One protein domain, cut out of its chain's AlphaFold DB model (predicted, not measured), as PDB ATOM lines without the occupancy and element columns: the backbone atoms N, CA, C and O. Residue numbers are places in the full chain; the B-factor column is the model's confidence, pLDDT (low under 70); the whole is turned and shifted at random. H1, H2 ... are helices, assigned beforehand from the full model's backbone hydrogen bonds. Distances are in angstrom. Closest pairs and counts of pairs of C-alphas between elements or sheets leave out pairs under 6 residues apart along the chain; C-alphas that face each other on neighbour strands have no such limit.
ATOM      1  N   LEU A 269      87.968 -44.948  50.081       75.06
ATOM      2  CA  LEU A 269      87.234 -43.679  50.150       75.06
ATOM      3  C   LEU A 269      87.826 -42.685  51.164       75.06
ATOM      4  O   LEU A 269      87.357 -41.545  51.203       75.06
ATOM      5  N   ALA A 270      88.842 -43.084  51.941       76.25
ATOM      6  CA  ALA A 270      89.402 -42.303  53.050       76.25
ATOM      7  C   ALA A 270      89.769 -40.868  52.641       76.25
ATOM      8  O   ALA A 270      89.314 -39.917  53.262       76.25
ATOM      9  N   ASP A 271      90.452 -40.684  51.510       76.50
ATOM     10  CA  ASP A 271      90.847 -39.342  51.069       76.50
ATOM     11  C   ASP A 271      89.651 -38.428  50.740       76.50
ATOM     12  O   ASP A 271      89.715 -37.211  50.912       76.50
ATOM     13  N   ALA A 272      88.564 -38.981  50.186       76.81
ATOM     14  CA  ALA A 272      87.370 -38.196  49.855       76.81
ATOM     15  C   ALA A 272      86.605 -37.795  51.122       76.81
ATOM     16  O   ALA A 272      86.103 -36.673  51.210       76.81
ATOM     17  N   LEU A 273      86.571 -38.708  52.090       74.62
ATOM     18  CA  LEU A 273      86.032 -38.516  53.430       74.62
ATOM     19  C   LEU A 273      86.786 -37.445  54.195       74.62
ATOM     20  O   LEU A 273      86.176 -36.470  54.618       74.62
ATOM     21  N   ASP A 274      88.104 -37.586  54.291       76.19
ATOM     22  CA  ASP A 274      88.954 -36.648  55.011       76.19
ATOM     23  C   ASP A 274      88.814 -35.240  54.438       76.19
ATOM     24  O   ASP A 274      88.738 -34.274  55.195       76.19
ATOM     25  N   ARG A 275      88.703 -35.097  53.108       77.56
ATOM     26  CA  ARG A 275      88.465 -33.789  52.477       77.56
ATOM     27  C   ARG A 275      87.098 -33.201  52.811       77.56
ATOM     28  O   ARG A 275      87.019 -32.007  53.090       77.56
ATOM     29  N   ALA A 276      86.033 -34.000  52.767       78.62
ATOM     30  CA  ALA A 276      84.702 -33.526  53.137       78.62
ATOM     31  C   ALA A 276      84.657 -33.144  54.628       78.62
ATOM     32  O   ALA A 276      84.273 -32.023  54.964       78.62
ATOM     33  N   GLN A 277      85.147 -34.027  55.501       76.06
ATOM     34  CA  GLN A 277      85.144 -33.866  56.954       76.06
ATOM     35  C   GLN A 277      86.029 -32.708  57.415       76.06
ATOM     36  O   GLN A 277      85.602 -31.928  58.260       76.06
ATOM     37  N   SER A 278      87.214 -32.522  56.827       71.88
ATOM     38  CA  SER A 278      88.087 -31.379  57.147       71.88
ATOM     39  C   SER A 278      87.446 -30.035  56.791       71.88
ATOM     40  O   SER A 278      87.782 -29.012  57.378       71.88
ATOM     41  N   ALA A 279      86.495 -30.024  55.852       71.38
ATOM     42  CA  ALA A 279      85.673 -28.856  55.546       71.38
ATOM     43  C   ALA A 279      84.356 -28.813  56.355       71.38
ATOM     44  O   ALA A 279      83.483 -27.979  56.105       71.38
ATOM     45  N   GLY A 280      84.203 -29.727  57.313       73.06
ATOM     46  CA  GLY A 280      83.053 -29.895  58.191       73.06
ATOM     47  C   GLY A 280      81.852 -30.580  57.544       73.06
ATOM     48  O   GLY A 280      80.769 -30.508  58.122       73.06
ATOM     49  N   PHE A 281      81.964 -31.122  56.323       76.12
ATOM     50  CA  PHE A 281      80.877 -31.776  55.580       76.12
ATOM     51  C   PHE A 281      80.877 -33.285  55.811       76.12
ATOM     52  O   PHE A 281      81.917 -33.933  55.763       76.12
ATOM     53  N   GLU A 282      79.688 -33.853  55.974       73.00
ATOM     54  CA  GLU A 282      79.476 -35.296  56.030       73.00
ATOM     55  C   GLU A 282      78.635 -35.728  54.826       73.00
ATOM     56  O   GLU A 282      77.639 -35.074  54.497       73.00
ATOM     57  N   LEU A 283      79.014 -36.840  54.190       72.12
ATOM     58  CA  LEU A 283      78.102 -37.528  53.282       72.12
ATOM     59  C   LEU A 283      77.285 -38.557  54.074       72.12
ATOM     60  O   LEU A 283      77.820 -39.295  54.901       72.12
ATOM     61  N   GLY A 284      75.987 -38.636  53.804       70.25
ATOM     62  CA  GLY A 284      75.113 -39.646  54.397       70.25
ATOM     63  C   GLY A 284      75.348 -41.046  53.814       70.25
ATOM     64  O   GLY A 284      75.938 -41.200  52.747       70.25
ATOM     65  N   GLY A 285      74.815 -42.083  54.476       67.88
ATOM     66  CA  GLY A 285      74.942 -43.492  54.052       67.88
ATOM     67  C   GLY A 285      74.609 -43.731  52.573       67.88
ATOM     68  O   GLY A 285      75.372 -44.373  51.856       67.88
ATOM     69  N   ARG A 286      73.528 -43.113  52.088       77.62
ATOM     70  CA  ARG A 286      73.119 -43.174  50.678       77.62
ATOM     71  C   ARG A 286      74.160 -42.581  49.721       77.62
ATOM     72  O   ARG A 286      74.449 -43.179  48.692       77.62
ATOM     73  N   GLN A 287      74.733 -41.424  50.050       84.25
ATOM     74  CA  GLN A 287      75.728 -40.759  49.199       84.25
ATOM     75  C   GLN A 287      77.016 -41.589  49.093       84.25
ATOM     76  O   GLN A 287      77.667 -41.593  48.051       84.25
ATOM     77  N   TRP A 288      77.362 -42.353  50.134       77.69
ATOM     78  CA  TRP A 288      78.477 -43.303  50.075       77.69
ATOM     79  C   TRP A 288      78.217 -44.466  49.129       77.69
ATOM     80  O   TRP A 288      79.095 -44.826  48.345       77.69
ATOM     81  N   GLU A 289      77.025 -45.057  49.192       81.81
ATOM     82  CA  GLU A 289      76.623 -46.131  48.280       81.81
ATOM     83  C   GLU A 289      76.641 -45.644  46.828       81.81
ATOM     84  O   GLU A 289      77.231 -46.295  45.963       81.81
ATOM     85  N   GLU A 290      76.101 -44.449  46.593       89.94
ATOM     86  CA  GLU A 290      76.116 -43.766  45.300       89.94
ATOM     87  C   GLU A 290      77.551 -43.500  44.802       89.94
ATOM     88  O   GLU A 290      77.883 -43.810  43.655       89.94
ATOM     89  N   LEU A 291      78.447 -42.996  45.661       88.44
ATOM     90  CA  LEU A 291      79.854 -42.774  45.310       88.44
ATOM     91  C   LEU A 291      80.564 -44.082  44.946       88.44
ATOM     92  O   LEU A 291      81.314 -44.141  43.965       88.44
ATOM     93  N   ARG A 292      80.326 -45.139  45.729       86.44
ATOM     94  CA  ARG A 292      80.906 -46.467  45.513       86.44
ATOM     95  C   ARG A 292      80.452 -47.059  44.183       86.44
ATOM     96  O   ARG A 292      81.281 -47.588  43.442       86.44
ATOM     97  N   GLU A 293      79.163 -46.953  43.869       90.88
ATOM     98  CA  GLU A 293      78.600 -47.404  42.595       90.88
ATOM     99  C   GLU A 293      79.264 -46.682  41.412       90.88
ATOM    100  O   GLU A 293      79.741 -47.327  40.472       90.88
ATOM    101  N   VAL A 294      79.382 -45.349  41.481       93.06
ATOM    102  CA  VAL A 294      80.015 -44.544  40.424       93.06
ATOM    103  C   VAL A 294      81.496 -44.892  40.257       93.06
ATOM    104  O   VAL A 294      81.968 -45.039  39.125       93.06
ATOM    105  N   ARG A 295      82.236 -45.085  41.356       89.81
ATOM    106  CA  ARG A 295      83.647 -45.505  41.311       89.81
ATOM    107  C   ARG A 295      83.824 -46.879  40.682       89.81
ATOM    108  O   ARG A 295      84.690 -47.033  39.821       89.81
ATOM    109  N   ALA A 296      82.992 -47.852  41.049       89.56
ATOM    110  CA  ALA A 296      83.025 -49.184  40.450       89.56
ATOM    111  C   ALA A 296      82.743 -49.127  38.938       89.56
ATOM    112  O   ALA A 296      83.468 -49.731  38.144       89.56
ATOM    113  N   TRP A 297      81.748 -48.336  38.522       93.56
ATOM    114  CA  TRP A 297      81.448 -48.098  37.108       93.56
ATOM    115  C   TRP A 297      82.634 -47.470  36.359       93.56
ATOM    116  O   TRP A 297      83.013 -47.939  35.282       93.56
ATOM    117  N   LYS A 298      83.274 -46.450  36.941       91.25
ATOM    118  CA  LYS A 298      84.456 -45.783  36.378       91.25
ATOM    119  C   LYS A 298      85.649 -46.734  36.242       91.25
ATOM    120  O   LYS A 298      86.233 -46.810  35.161       91.25
ATOM    121  N   GLN A 299      85.979 -47.487  37.293       88.88
ATOM    122  CA  GLN A 299      87.068 -48.476  37.300       88.88
ATOM    123  C   GLN A 299      86.823 -49.615  36.301       88.88
ATOM    124  O   GLN A 299      87.755 -50.080  35.648       88.88
ATOM    125  N   GLY A 300      85.561 -50.004  36.099       89.81
ATOM    126  CA  GLY A 300      85.136 -50.946  35.061       89.81
ATOM    127  C   GLY A 300      85.201 -50.400  33.626       89.81
ATOM    128  O   GLY A 300      84.693 -51.041  32.703       89.81
ATOM    129  N   GLY A 301      85.785 -49.215  33.414       90.81
ATOM    130  CA  GLY A 301      85.901 -48.573  32.106       90.81
ATOM    131  C   GLY A 301      84.595 -47.947  31.613       90.81
ATOM    132  O   GLY A 301      84.393 -47.862  30.403       90.81
ATOM    133  N   ARG A 302      83.703 -47.541  32.530       91.12
ATOM    134  CA  ARG A 302      82.400 -46.913  32.241       91.12
ATOM    135  C   ARG A 302      81.474 -47.780  31.372       91.12
ATOM    136  O   ARG A 302      80.705 -47.272  30.557       91.12
ATOM    137  N   ARG A 303      81.551 -49.107  31.526       86.44
ATOM    138  CA  ARG A 303      80.697 -50.073  30.814       86.44
ATOM    139  C   ARG A 303      79.316 -50.176  31.469       86.44
ATOM    140  O   ARG A 303      79.215 -50.169  32.690       86.44
ATOM    141  N   GLY A 304      78.272 -50.360  30.661       89.00
ATOM    142  CA  GLY A 304      76.892 -50.493  31.143       89.00
ATOM    143  C   GLY A 304      76.183 -49.148  31.365       89.00
ATOM    144  O   GLY A 304      76.700 -48.108  30.947       89.00
ATOM    145  N   PRO A 305      74.976 -49.154  31.963       93.31
ATOM    146  CA  PRO A 305      74.229 -47.927  32.221       93.31
ATOM    147  C   PRO A 305      74.985 -47.023  33.202       93.31
ATOM    148  O   PRO A 305      75.581 -47.496  34.167       93.31
ATOM    149  N   ARG A 306      74.955 -45.710  32.948       95.38
ATOM    150  CA  ARG A 306      75.521 -44.696  33.847       95.38
ATOM    151  C   ARG A 306      74.756 -44.714  35.182       95.38
ATOM    152  O   ARG A 306      73.536 -44.529  35.136       95.38
ATOM    153  N   PRO A 307      75.437 -44.836  36.336       96.00
ATOM    154  CA  PRO A 307      74.798 -44.686  37.639       96.00
ATOM    155  C   PRO A 307      74.103 -43.320  37.772       96.00
ATOM    156  O   PRO A 307      74.673 -42.311  37.339       96.00
ATOM    157  N   PRO A 308      72.898 -43.238  38.368       92.31
ATOM    158  CA  PRO A 308      72.153 -41.981  38.483       92.31
ATOM    159  C   PRO A 308      72.944 -40.859  39.161       92.31
ATOM    160  O   PRO A 308      72.894 -39.719  38.697       92.31
ATOM    161  N   ALA A 309      73.720 -41.209  40.189       92.19
ATOM    162  CA  ALA A 309      74.525 -40.283  40.976       92.19
ATOM    163  C   ALA A 309      75.803 -39.792  40.280       92.19
ATOM    164  O   ALA A 309      76.491 -38.933  40.821       92.19
ATOM    165  N   ALA A 310      76.153 -40.307  39.094       94.19
ATOM    166  CA  ALA A 310      77.303 -39.786  38.359       94.19
ATOM    167  C   ALA A 310      77.074 -38.304  38.018       94.19
ATOM    168  O   ALA A 310      76.042 -37.948  37.438       94.19
TER     169      ALA A 310
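This is residues 269 to 310 of the 747 residues of an uncharacterized protein of Actinokineospora spheciospongiae (UniProt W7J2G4). A helix, H2, makes the core of a loose, open zigzag: H1 sits off its first end across an open link, and after H2 the last stretch folds back, with residues 306 to 310 beside the helix. At the other extreme, residues 275 to 280, of which 275 to 278 belong to H1, stick out. The printed part has 42 residues with two named helices, H1 then H2, and no named strand; the class is all helix. It is loose, with a radius of gyration of the C-alphas of 11.6 A, and spans 34 by 17 by 11 A, only just a rod.

H1, residues 269 to 278, and H2, residues 285 to 299, are near each other, their closest C-alphas 8.3 A apart. A short link of 6 residues joins them. In H1 and H2 every O i to N i+4 pair is within hydrogen-bond range.

H1 begins at C-alpha 269 (87.234, -43.679, 50.150) and is 14.2 A long. H2, 21.3 A long, ends at C-alpha 299 (87.068, -48.476, 37.300).

The C-alphas farthest apart, of Gly 280 and Gly 304, are 34.6 A apart. The printed part has no cut. Its mean pLDDT is 83.3; residue 285 is under 70.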